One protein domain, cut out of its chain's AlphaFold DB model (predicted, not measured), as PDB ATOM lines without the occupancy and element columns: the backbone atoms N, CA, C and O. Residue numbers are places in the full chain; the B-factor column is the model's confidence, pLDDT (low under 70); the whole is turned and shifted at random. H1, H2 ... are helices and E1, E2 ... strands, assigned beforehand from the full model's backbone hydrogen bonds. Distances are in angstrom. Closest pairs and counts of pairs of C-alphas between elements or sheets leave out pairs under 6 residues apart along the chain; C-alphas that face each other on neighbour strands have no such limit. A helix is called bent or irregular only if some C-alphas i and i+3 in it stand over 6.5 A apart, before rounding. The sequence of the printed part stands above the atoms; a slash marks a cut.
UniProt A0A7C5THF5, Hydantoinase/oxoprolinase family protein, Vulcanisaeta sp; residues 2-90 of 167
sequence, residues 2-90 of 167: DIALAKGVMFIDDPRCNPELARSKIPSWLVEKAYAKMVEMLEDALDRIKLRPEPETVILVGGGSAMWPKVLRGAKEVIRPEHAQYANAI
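AT A GLANCE: This is residues 2 to 90 of the 167 residues of the protein "Hydantoinase/oxoprolinase family protein" of Vulcanisaeta sp (UniProt A0A7C5THF5). One long helix, H3, runs along one side of a flat model; near its first residues H1 and H2 make a small corner cluster, with H1 packing on both H2 and H3, and a small two-stranded sheet, E1 and E2, lies towards the other end of H3. The short helix H4 lies near the middle of the model, and H5 packs on it, well away from H3. The printed part has 89 residues with five named helices and two named strands, in the order H1, H2, H3, E1, H4, E2, H5, and the sheet, order E1 and E2, is parallel. The class is mostly helix. The whole is only just loose, close to compact, with a radius of gyration of the C-alphas of 14.6 A and spans of 43 by 34 by 16 A.

HOW THE PARTS SIT: Start at H1, residues 2 to 7, which touches H2, residues 19 to 25; their closest C-alphas, those of Ala 6 and Arg 23, are 4.7 A apart, and their lines are about perpendicular at 83 degrees. H1 also touches H3, residues 28 to 49, which touches H1 with residues 31 to 35 alone; the closest C-alphas, those of Ile 3 and Val 31, are 5.5 A apart, and the lines are about perpendicular at 75 degrees. H2 and H3 meet only through their link. Further along, look at E1, residues 56 to 59, and E2, residues 75 to 79, parallel neighbours at 21 degrees, where N 76 and O 56 are 2.8 A apart and N 58 and O 77 are 2.9 A apart, both within hydrogen-bond range. With H4, residues 63 to 67, between them along the chain, they form a strand-helix-strand unit, two parallel neighbour strands with a helix between, whose crossover is right-handed. H1 and H4 are close but not clearly touching; their closest C-alphas, those of Ala 4 and Met 67, are 5.5 A apart. H4 touches H5, residues 84 to 90, with the C-alphas of Gly 63 and Gln 85 closest at 4.4 A. H3 is apart from H4 and from H5. In H1, H2 and H3 every O i to N i+4 pair is within hydrogen-bond range; in H4 0 of 1 is, beside 1 of 2 O i to N i+3 pairs, and in H5 1 of 3, beside 2 of 4.

IN THESE COORDINATES: Find C-alpha 2 at (47.900, 15.808, 13.758), where H1 begins; it spans 8.3 A, and H2 spans 10.1 A. From C-alpha 28 at (48.457, 17.417, 1.804), H3 runs 32.0 A to C-alpha 49 at (23.935, 2.766, 16.322). E1 is 9.7 A long and E2 10.1 A. H4, 8.6 A long, is only just irregular, with C-alphas 63 and 66 6.8 A apart. H5, 9.3 A long, is irregular, with C-alphas 85 and 88 8.0 A apart, and ends at C-alpha 90, at (31.273, 17.776, 34.356).

THE WHOLE: The two C-alphas farthest apart are those of Pro 15 and Arg 52, at 44.4 A. The printed part has no cut. The link from H1 to H2, 11 residues, is long. The mean pLDDT of the printed part is 93.8, and no printed residue is under 70.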
ATOM      1  N   ASP A   2      47.032  15.213  14.797       94.06
ATOM      2  CA  ASP A   2      47.900  15.808  13.758       94.06
ATOM      3  C   ASP A   2      47.223  16.015  12.400       94.06
ATOM      4  O   ASP A   2      47.348  17.087  11.821       94.06
ATOM      5  N   ILE A   3      46.432  15.045  11.922       96.12
ATOM      6  CA  ILE A   3      45.650  15.199  10.683       96.12
ATOM      7  C   ILE A   3      44.669  16.374  10.780       96.12
ATOM      8  O   ILE A   3      44.555  17.149   9.840       96.12
ATOM      9  N   ALA A   4      43.990  16.547  11.917       94.94
ATOM     10  CA  ALA A   4      43.017  17.622  12.115       94.94
ATOM     11  C   ALA A   4      43.681  19.006  12.237       94.94
ATOM     12  O   ALA A   4      43.165  19.983  11.693       94.94
ATOM     13  N   LEU A   5      44.843  19.077  12.900       94.62
ATOM     14  CA  LEU A   5      45.678  20.282  12.968       94.62
ATOM     15  C   LEU A   5      46.232  20.649  11.583       94.62
ATOM     16  O   LEU A   5      46.110  21.795  11.149       94.62
ATOM     17  N   ALA A   6      46.778  19.670  10.855       95.38
ATOM     18  CA  ALA A   6      47.305  19.863   9.507       95.38
ATOM     19  C   ALA A   6      46.207  20.303   8.529       95.38
ATOM     20  O   ALA A   6      46.408  21.251   7.773       95.38
ATOM     21  N   LYS A   7      45.024  19.677   8.608       95.38
ATOM     22  CA  LYS A   7      43.824  20.030   7.834       95.38
ATOM     23  C   LYS A   7      43.274  21.419   8.192       95.38
ATOM     24  O   LYS A   7      42.557  22.008   7.391       95.38
ATOM     25  N   GLY A   8      43.601  21.944   9.376       93.44
ATOM     26  CA  GLY A   8      43.140  23.252   9.850       93.44
ATOM     27  C   GLY A   8      41.701  23.265  10.368       93.44
ATOM     28  O   GLY A   8      41.098  24.328  10.453       93.44
ATOM     29  N   VAL A   9      41.140  22.101  10.708       93.44
ATOM     30  CA  VAL A   9      39.777  21.987  11.268       93.44
ATOM     31  C   VAL A   9      39.755  22.054  12.794       93.44
ATOM     32  O   VAL A   9      38.696  22.243  13.378       93.44
ATOM     33  N   MET A  10      40.916  21.911  13.437       91.62
ATOM     34  CA  MET A  10      41.079  21.949  14.887       91.62
ATOM     35  C   MET A  10      42.156  22.961  15.274       91.62
ATOM     36  O   MET A  10      43.169  23.090  14.587       91.62
ATOM     37  N   PHE A  11      41.950  23.622  16.410       88.81
ATOM     38  CA  PHE A  11      42.913  24.503  17.061       88.81
ATOM     39  C   PHE A  11      43.111  24.050  18.513       88.81
ATOM     40  O   PHE A  11      42.152  23.632  19.160       88.81
ATOM     41  N   ILE A  12      44.351  24.102  19.001       89.56
ATOM     42  CA  ILE A  12      44.705  23.804  20.393       89.56
ATOM     43  C   ILE A  12      45.432  25.024  20.943       89.56
ATOM     44  O   ILE A  12      46.481  25.399  20.423       89.56
ATOM     45  N   ASP A  13      44.877  25.607  22.001       87.94
ATOM     46  CA  ASP A  13      45.449  26.754  22.703       87.94
ATOM     47  C   ASP A  13      46.527  26.297  23.707       87.94
ATOM     48  O   ASP A  13      46.341  26.320  24.922       87.94
ATOM     49  N   ASP A  14      47.637  25.767  23.187       89.19
ATOM     50  CA  ASP A  14      48.825  25.391  23.963       89.19
ATOM     51  C   ASP A  14      50.072  25.897  23.219       89.19
ATOM     52  O   ASP A  14      50.265  25.518  22.060       89.19
ATOM     53  N   PRO A  15      50.956  26.695  23.853       90.62
ATOM     54  CA  PRO A  15      52.187  27.193  23.227       90.62
ATOM     55  C   PRO A  15      53.123  26.099  22.693       90.62
ATOM     56  O   PRO A  15      53.982  26.367  21.856       90.62
ATOM     57  N   ARG A  16      52.988  24.862  23.185       92.06
ATOM     58  CA  ARG A  16      53.754  23.695  22.724       92.06
ATOM     59  C   ARG A  16      53.138  23.044  21.485       92.06
ATOM     60  O   ARG A  16      53.788  22.209  20.857       92.06
ATOM     61  N   CYS A  17      51.896  23.379  21.133       92.12
ATOM     62  CA  CYS A  17      51.255  22.884  19.925       92.12
ATOM     63  C   CYS A  17      51.867  23.562  18.693       92.12
ATOM     64  O   CYS A  17      51.877  24.784  18.584       92.12
ATOM     65  N   ASN A  18      52.353  22.764  17.739       92.12
ATOM     66  CA  ASN A  18      52.943  23.260  16.495       92.12
ATOM     67  C   ASN A  18      52.222  22.668  15.267       92.12
ATOM     68  O   ASN A  18      52.660  21.650  14.723       92.12
ATOM     69  N   PRO A  19      51.117  23.288  14.807       91.75
ATOM     70  CA  PRO A  19      50.384  22.833  13.623       91.75
ATOM     71  C   PRO A  19      51.223  22.858  12.337       91.75
ATOM     72  O   PRO A  19      51.039  22.007  11.466       91.75
ATOM     73  N   GLU A  20      52.177  23.788  12.223       92.44
ATOM     74  CA  GLU A  20      53.070  23.902  11.060       92.44
ATOM     75  C   GLU A  20      54.016  22.701  10.933       92.44
ATOM     76  O   GLU A  20      54.335  22.255   9.826       92.44
ATOM     77  N   LEU A  21      54.409  22.094  12.055       93.12
ATOM     78  CA  LEU A  21      55.160  20.842  12.025       93.12
ATOM     79  C   LEU A  21      54.343  19.719  11.371       93.12
ATOM     80  O   LEU A  21      54.863  18.993  10.528       93.12
ATOM     81  N   ALA A  22      53.054  19.598  11.700       91.69
ATOM     82  CA  ALA A  22      52.185  18.603  11.074       91.69
ATOM     83  C   ALA A  22      51.992  18.886   9.571       91.69
ATOM     84  O   ALA A  22      52.087  17.967   8.758       91.69
ATOM     85  N   ARG A  23      51.805  20.156   9.183       93.38
ATOM     86  CA  ARG A  23      51.662  20.573   7.772       93.38
ATOM     87  C   ARG A  23      52.919  20.329   6.941       93.38
ATOM     88  O   ARG A  23      52.817  19.950   5.780       93.38
ATOM     89  N   SER A  24      54.099  20.527   7.526       95.00
ATOM     90  CA  SER A  24      55.380  20.324   6.838       95.00
ATOM     91  C   SER A  24      55.797  18.854   6.745       95.00
ATOM     92  O   SER A  24      56.499  18.473   5.810       95.00
ATOM     93  N   LYS A  25      55.381  18.011   7.700       95.56
ATOM     94  CA  LYS A  25      55.741  16.585   7.740       95.56
ATOM     95  C   LYS A  25      54.757  15.685   7.003       95.56
ATOM     96  O   LYS A  25      55.154  14.606   6.566       95.56
ATOM     97  N   ILE A  26      53.494  16.094   6.879       95.25
ATOM     98  CA  ILE A  26      52.434  15.266   6.303       95.25
ATOM     99  C   ILE A  26      52.017  15.856   4.951       95.25
ATOM    100  O   ILE A  26      51.482  16.963   4.908       95.25
ATOM    101  N   PRO A  27      52.211  15.128   3.836       96.50
ATOM    102  CA  PRO A  27      51.765  15.585   2.528       96.50
ATOM    103  C   PRO A  27      50.261  15.880   2.509       96.50
ATOM    104  O   PRO A  27      49.464  15.085   3.010       96.50
ATOM    105  N   SER A  28      49.862  16.979   1.860       95.75
ATOM    106  CA  SER A  28      48.457  17.417   1.804       95.75
ATOM    107  C   SER A  28      47.507  16.318   1.310       95.75
ATOM    108  O   SER A  28      46.473  16.091   1.929       95.75
ATOM    109  N   TRP A  29      47.884  15.547   0.283       97.25
ATOM    110  CA  TRP A  29      47.051  14.446  -0.222       97.25
ATOM    111  C   TRP A  29      46.744  13.383   0.847       97.25
ATOM    112  O   TRP A  29      45.655  12.810   0.858       97.25
ATOM    113  N   LEU A  30      47.693  13.122   1.754       97.75
ATOM    114  CA  LEU A  30      47.525  12.153   2.832       97.75
ATOM    115  C   LEU A  30      46.638  12.729   3.934       97.75
ATOM    116  O   LEU A  30      45.791  12.006   4.450       97.75
ATOM    117  N   VAL A  31      46.786  14.021   4.249       97.75
ATOM    118  CA  VAL A  31      45.888  14.738   5.170       97.75
ATOM    119  C   VAL A  31      44.444  14.647   4.682       97.75
ATOM    120  O   VAL A  31      43.574  14.237   5.445       97.75
ATOM    121  N   GLU A  32      44.196  14.957   3.406       97.81
ATOM    122  CA  GLU A  32      42.862  14.887   2.799       97.81
ATOM    123  C   GLU A  32      42.284  13.470   2.853       97.81
ATOM    124  O   GLU A  32      41.171  13.264   3.340       97.81
ATOM    125  N   LYS A  33      43.061  12.472   2.412       98.31
ATOM    126  CA  LYS A  33      42.616  11.075   2.375       98.31
ATOM    127  C   LYS A  33      42.354  10.514   3.775       98.31
ATOM    128  O   LYS A  33      41.354   9.829   3.983       98.31
ATOM    129  N   ALA A  34      43.234  10.801   4.734       98.12
ATOM    130  CA  ALA A  34      43.080  10.355   6.112       98.12
ATOM    131  C   ALA A  34      41.878  11.030   6.781       98.12
ATOM    132  O   ALA A  34      41.079  10.347   7.415       98.12
ATOM    133  N   TYR A  35      41.713  12.343   6.599       98.12
ATOM    134  CA  TYR A  35      40.583  13.073   7.164       98.12
ATOM    135  C   TYR A  35      39.248  12.574   6.604       98.12
ATOM    136  O   TYR A  35      38.334  12.289   7.375       98.12
ATOM    137  N   ALA A  36      39.158  12.380   5.283       98.06
ATOM    138  CA  ALA A  36      37.974  11.806   4.650       98.06
ATOM    139  C   ALA A  36      37.646  10.418   5.220       98.06
ATOM    140  O   ALA A  36      36.496  10.157   5.564       98.06
ATOM    141  N   LYS A  37      38.660   9.558   5.408       98.25
ATOM    142  CA  LYS A  37      38.451   8.231   5.999       98.25
ATOM    143  C   LYS A  37      37.982   8.301   7.454       98.25
ATOM    144  O   LYS A  37      37.122   7.526   7.854       98.25
ATOM    145  N   MET A  38      38.522   9.227   8.244       97.44
ATOM    146  CA  MET A  38      38.080   9.436   9.625       97.44
ATOM    147  C   MET A  38      36.607   9.851   9.688       97.44
ATOM    148  O   MET A  38      35.867   9.326  10.515       97.44
ATOM    149  N   VAL A  39      36.187  10.782   8.823       97.81
ATOM    150  CA  VAL A  39      34.790  11.239   8.750       97.81
ATOM    151  C   VAL A  39      33.872  10.101   8.308       97.81
ATOM    152  O   VAL A  39      32.882   9.849   8.983       97.81
ATOM    153  N   GLU A  40      34.240   9.356   7.264       98.12
ATOM    154  CA  GLU A  40      33.490   8.179   6.797       98.12
ATOM    155  C   GLU A  40      33.306   7.147   7.924       98.12
ATOM    156  O   GLU A  40      32.199   6.684   8.166       98.12
ATOM    157  N   MET A  41      34.370   6.835   8.674       97.50
ATOM    158  CA  MET A  41      34.292   5.898   9.800       97.50
ATOM    159  C   MET A  41      33.341   6.374  10.903       97.50
ATOM    160  O   MET A  41      32.659   5.550  11.512       97.50
ATOM    161  N   LEU A  42      33.303   7.681  11.177       95.75
ATOM    162  CA  LEU A  42      32.361   8.252  12.137       95.75
ATOM    163  C   LEU A  42      30.924   8.167  11.612       95.75
ATOM    164  O   LEU A  42      30.038   7.757  12.351       95.75
ATOM    165  N   GLU A  43      30.692   8.524  10.351       96.31
ATOM    166  CA  GLU A  43      29.371   8.462   9.714       96.31
ATOM    167  C   GLU A  43      28.828   7.028   9.653       96.31
ATOM    168  O   GLU A  43      27.660   6.800   9.956       96.31
ATOM    169  N   ASP A  44      29.678   6.047   9.346       96.00
ATOM    170  CA  ASP A  44      29.305   4.630   9.352       96.00
ATOM    171  C   ASP A  44      29.004   4.127  10.770       96.00
ATOM    172  O   ASP A  44      28.093   3.324  10.978       96.00
ATOM    173  N   ALA A  45      29.758   4.591  11.772       95.00
ATOM    174  CA  ALA A  45      29.481   4.269  13.169       95.00
ATOM    175  C   ALA A  45      28.155   4.883  13.636       95.00
ATOM    176  O   ALA A  45      27.395   4.209  14.331       95.00
ATOM    177  N   LEU A  46      27.859   6.123  13.227       93.75
ATOM    178  CA  LEU A  46      26.576   6.774  13.490       93.75
ATOM    179  C   LEU A  46      25.422   5.978  12.888       93.75
ATOM    180  O   LEU A  46      24.420   5.776  13.561       93.75
ATOM    181  N   ASP A  47      25.561   5.495  11.657       92.50
ATOM    182  CA  ASP A  47      24.508   4.719  11.002       92.50
ATOM    183  C   ASP A  47      24.219   3.395  11.731       92.50
ATOM    184  O   ASP A  47      23.066   3.041  11.957       92.50
ATOM    185  N   ARG A  48      25.267   2.710  12.209       93.44
ATOM    186  CA  ARG A  48      25.149   1.424  12.922       93.44
ATOM    187  C   ARG A  48      24.439   1.496  14.271       93.44
ATOM    188  O   ARG A  48      23.889   0.488  14.700       93.44
ATOM    189  N   ILE A  49      24.515   2.627  14.973       92.62
ATOM    190  CA  ILE A  49      23.935   2.766  16.322       92.62
ATOM    191  C   ILE A  49      22.488   3.256  16.303       92.62
ATOM    192  O   ILE A  49      21.818   3.222  17.336       92.62
ATOM    193  N   LYS A  50      22.003   3.744  15.159       89.12
ATOM    194  CA  LYS A  50      20.639   4.240  15.056       89.12
ATOM    195  C   LYS A  50      19.637   3.108  15.213       89.12
ATOM    196  O   LYS A  50      19.777   2.033  14.640       89.12
ATOM    197  N   LEU A  51      18.560   3.407  15.929       89.31
ATOM    198  CA  LEU A  51      17.409   2.511  16.039       89.31
ATOM    199  C   LEU A  51      16.457   2.637  14.843       89.31
ATOM    200  O   LEU A  51      15.583   1.792  14.664       89.31
ATOM    201  N   ARG A  52      16.587   3.712  14.054       90.88
ATOM    202  CA  ARG A  52      15.724   4.036  12.916       90.88
ATOM    203  C   ARG A  52      16.545   4.684  11.792       90.88
ATOM    204  O   ARG A  52      17.574   5.287  12.084       90.88
ATOM    205  N   PRO A  53      16.135   4.569  10.520       88.88
ATOM    206  CA  PRO A  53      16.925   5.079   9.397       88.88
ATOM    207  C   PRO A  53      17.022   6.615   9.343       88.88
ATOM    208  O   PRO A  53      17.896   7.154   8.661       88.88
ATOM    209  N   GLU A  54      16.143   7.340  10.032       92.56
ATOM    210  CA  GLU A  54      16.106   8.797  10.009       92.56
ATOM    211  C   GLU A  54      17.379   9.441  10.602       92.56
ATOM    212  O   GLU A  54      18.058   8.866  11.460       92.56
ATOM    213  N   PRO A  55      17.756  10.652  10.148       92.06
ATOM    214  CA  PRO A  55      18.837  11.401  10.774       92.06
ATOM    215  C   PRO A  55      18.492  11.822  12.208       92.06
ATOM    216  O   PRO A  55      17.428  12.390  12.452       92.06
ATOM    217  N   GLU A  56      19.435  11.623  13.129       91.56
ATOM    218  CA  GLU A  56      19.307  11.982  14.548       91.56
ATOM    219  C   GLU A  56      20.258  13.131  14.919       91.56
ATOM    220  O   GLU A  56      21.236  13.406  14.213       91.56
ATOM    221  N   THR A  57      19.975  13.828  16.021       94.69
ATOM    222  CA  THR A  57      20.850  14.892  16.538       94.69
ATOM    223  C   THR A  57      22.121  14.288  17.141       94.69
ATOM    224  O   THR A  57      22.060  13.449  18.037       94.69
ATOM    225  N   VAL A  58      23.293  14.742  16.683       95.44
ATOM    226  CA  VAL A  58      24.598  14.281  17.177       95.44
ATOM    227  C   VAL A  58      25.197  15.326  18.109       95.44
ATOM    228  O   VAL A  58      25.428  16.466  17.712       95.44
ATOM    229  N   ILE A  59      25.504  14.930  19.344       95.38
ATOM    230  CA  ILE A  59      26.176  15.790  20.325       95.38
ATOM    231  C   ILE A  59      27.637  15.352  20.430       95.38
ATOM    232  O   ILE A  59      27.932  14.252  20.894       95.38
ATOM    233  N   LEU A  60      28.563  16.211  20.002       95.25
ATOM    234  CA  LEU A  60      29.998  15.940  20.077       95.25
ATOM    235  C   LEU A  60      30.600  16.608  21.313       95.25
ATOM    236  O   LEU A  60      30.570  17.831  21.450       95.25
ATOM    237  N   VAL A  61      31.198  15.794  22.181       95.50
ATOM    238  CA  VAL A  61      31.867  16.230  23.413       95.50
ATOM    239  C   VAL A  61      33.298  15.690  23.518       95.50
ATOM    240  O   VAL A  61      33.750  14.907  22.683       95.50
ATOM    241  N   GLY A  62      34.033  16.139  24.532       91.81
ATOM    242  CA  GLY A  62      35.448  15.851  24.747       91.81
ATOM    243  C   GLY A  62      36.374  16.731  23.904       91.81
ATOM    244  O   GLY A  62      35.947  17.407  22.965       91.81
ATOM    245  N   GLY A  63      37.671  16.720  24.225       87.56
ATOM    246  CA  GLY A  63      38.678  17.538  23.530       87.56
ATOM    247  C   GLY A  63      38.830  17.216  22.037       87.56
ATOM    248  O   GLY A  63      39.227  18.069  21.251       87.56
ATOM    249  N   GLY A  64      38.450  16.004  21.619       89.75
ATOM    250  CA  GLY A  64      38.420  15.607  20.210       89.75
ATOM    251  C   GLY A  64      37.215  16.138  19.428       89.75
ATOM    252  O   GLY A  64      37.225  16.080  18.207       89.75
ATOM    253  N   SER A  65      36.179  16.685  20.073       93.06
ATOM    254  CA  SER A  65      34.955  17.144  19.382       93.06
ATOM    255  C   SER A  65      35.209  18.218  18.313       93.06
ATOM    256  O   SER A  65      34.485  18.290  17.313       93.06
ATOM    257  N   ALA A  66      36.260  19.021  18.495       90.88
ATOM    258  CA  ALA A  66      36.674  20.065  17.565       90.88
ATOM    259  C   ALA A  66      37.246  19.520  16.242       90.88
ATOM    260  O   ALA A  66      37.278  20.249  15.261       90.88
ATOM    261  N   MET A  67      37.678  18.254  16.181       94.00
ATOM    262  CA  MET A  67      38.303  17.696  14.974       94.00
ATOM    263  C   MET A  67      37.304  17.298  13.881       94.00
ATOM    264  O   MET A  67      37.683  17.081  12.730       94.00
ATOM    265  N   TRP A  68      36.031  17.174  14.240       95.50
ATOM    266  CA  TRP A  68      34.978  16.678  13.360       95.50
ATOM    267  C   TRP A  68      34.294  17.816  12.595       95.50
ATOM    268  O   TRP A  68      34.253  18.942  13.096       95.50
ATOM    269  N   PRO A  69      33.711  17.550  11.415       94.69
ATOM    270  CA  PRO A  69      33.007  18.562  10.632       94.69
ATOM    271  C   PRO A  69      31.712  19.033  11.312       94.69
ATOM    272  O   PRO A  69      31.164  18.384  12.204       94.69
ATOM    273  N   LYS A  70      31.201  20.202  10.907       93.25
ATOM    274  CA  LYS A  70      29.923  20.747  11.415       93.25
ATOM    275  C   LYS A  70      28.689  20.024  10.868       93.25
ATOM    276  O   LYS A  70      27.609  20.191  11.416       93.25
ATOM    277  N   VAL A  71      28.858  19.249   9.804       95.12
ATOM    278  CA  VAL A  71      27.813  18.458   9.158       95.12
ATOM    279  C   VAL A  71      28.353  17.044   9.008       95.12
ATOM    280  O   VAL A  71      29.506  16.877   8.616       95.12
ATOM    281  N   LEU A  72      27.531  16.055   9.344       96.31
ATOM    282  CA  LEU A  72      27.836  14.634   9.209       96.31
ATOM    283  C   LEU A  72      26.695  13.969   8.446       96.31
ATOM    284  O   LEU A  72      25.522  14.240   8.718       96.31
ATOM    285  N   ARG A  73      27.023  13.088   7.504       94.56
ATOM    286  CA  ARG A  73      26.035  12.246   6.832       94.56
ATOM    287  C   ARG A  73      25.287  11.418   7.871       94.56
ATOM    288  O   ARG A  73      25.881  10.809   8.755       94.56
ATOM    289  N   GLY A  74      23.964  11.400   7.753       91.31
ATOM    290  CA  GLY A  74      23.105  10.684   8.689       91.31
ATOM    291  C   GLY A  74      22.874  11.408  10.018       91.31
ATOM    292  O   GLY A  74      22.116  10.881  10.826       91.31
ATOM    293  N   ALA A  75      23.439  12.597  10.240       95.44
ATOM    294  CA  ALA A  75      23.068  13.461  11.356       95.44
ATOM    295  C   ALA A  75      22.048  14.510  10.898       95.44
ATOM    296  O   ALA A  75      22.198  15.107   9.832       95.44
ATOM    297  N   LYS A  76      21.023  14.760  11.716       95.50
ATOM    298  CA  LYS A  76      20.099  15.887  11.520       95.50
ATOM    299  C   LYS A  76      20.826  17.214  11.729       95.50
ATOM    300  O   LYS A  76      20.675  18.151  10.954       95.50
ATOM    301  N   GLU A  77      21.622  17.268  12.789       96.69
ATOM    302  CA  GLU A  77      22.463  18.397  13.162       96.69
ATOM    303  C   GLU A  77      23.614  17.909  14.047       96.69
ATOM    304  O   GLU A  77      23.539  16.831  14.645       96.69
ATOM    305  N   VAL A  78      24.674  18.715  14.141       96.94
ATOM    306  CA  VAL A  78      25.818  18.453  15.019       96.94
ATOM    307  C   VAL A  78      25.939  19.580  16.038       96.94
ATOM    308  O   VAL A  78      26.270  20.713  15.689       96.94
ATOM    309  N   ILE A  79      25.727  19.249  17.309       96.38
ATOM    310  CA  ILE A  79      25.797  20.182  18.433       96.38
ATOM    311  C   ILE A  79      27.138  20.017  19.153       96.38
ATOM    312  O   ILE A  79      27.561  18.905  19.473       96.38
ATOM    313  N   ARG A  80      27.799  21.144  19.439       94.56
ATOM    314  CA  ARG A  80      28.975  21.227  20.319       94.56
ATOM    315  C   ARG A  80      28.673  22.221  21.444       94.56
ATOM    316  O   ARG A  80      28.691  23.422  21.180       94.56
ATOM    317  N   PRO A  81      28.357  21.750  22.663       93.50
ATOM    318  CA  PRO A  81      28.115  22.631  23.806       93.50
ATOM    319  C   PRO A  81      29.336  23.499  24.153       93.50
ATOM    320  O   PRO A  81      30.471  23.091  23.910       93.50
ATOM    321  N   GLU A  82      29.120  24.654  24.790       90.06
ATOM    322  CA  GLU A  82      30.178  25.621  25.154       90.06
ATOM    323  C   GLU A  82      31.330  24.991  25.962       90.06
ATOM    324  O   GLU A  82      32.501  25.304  25.757       90.06
ATOM    325  N   HIS A  83      31.020  24.026  26.832       89.94
ATOM    326  CA  HIS A  83      31.996  23.315  27.665       89.94
ATOM    327  C   HIS A  83      32.216  21.860  27.232       89.94
ATOM    328  O   HIS A  83      32.593  21.014  28.045       89.94
ATOM    329  N   ALA A  84      32.009  21.555  25.945       91.81
ATOM    330  CA  ALA A  84      32.151  20.212  25.381       91.81
ATOM    331  C   ALA A  84      33.472  19.529  25.771       91.81
ATOM    332  O   ALA A  84      33.474  18.343  26.103       91.81
ATOM    333  N   GLN A  85      34.586  20.267  25.796       91.00
ATOM    334  CA  GLN A  85      35.905  19.736  26.163       91.00
ATOM    335  C   GLN A  85      35.979  19.170  27.594       91.00
ATOM    336  O   GLN A  85      36.765  18.256  27.841       91.00
ATOM    337  N   TYR A  86      35.132  19.653  28.509       92.12
ATOM    338  CA  TYR A  86      35.110  19.260  29.921       92.12
ATOM    339  C   TYR A  86      33.990  18.272  30.255       92.12
ATOM    340  O   TYR A  86      33.777  17.979  31.428       92.12
ATOM    341  N   ALA A  87      33.281  17.734  29.257       93.12
ATOM    342  CA  ALA A  87      32.102  16.896  29.483       93.12
ATOM    343  C   ALA A  87      32.352  15.717  30.437       93.12
ATOM    344  O   ALA A  87      31.504  15.441  31.277       93.12
ATOM    345  N   ASN A  88      33.524  15.072  30.379       91.38
ATOM    346  CA  ASN A  88      33.865  13.989  31.310       91.38
ATOM    347  C   ASN A  88      33.984  14.479  32.761       91.38
ATOM    348  O   ASN A  88      33.498  13.818  33.673       91.38
ATOM    349  N   ALA A  89      34.617  15.637  32.980       92.44
ATOM    350  CA  ALA A  89      34.778  16.216  34.313       92.44
ATOM    351  C   ALA A  89      33.441  16.720  34.864       92.44
ATOM    352  O   ALA A  89      33.123  16.472  36.022       92.44
ATOM    353  N   ILE A  90      32.635  17.363  34.013       91.19
ATOM    354  CA  ILE A  90      31.273  17.776  34.356       91.19
ATOM    355  C   ILE A  90      30.448  16.542  34.723       91.19
ATOM    356  O   ILE A  90      29.871  16.514  35.799       91.19
TER     357      ILE A  90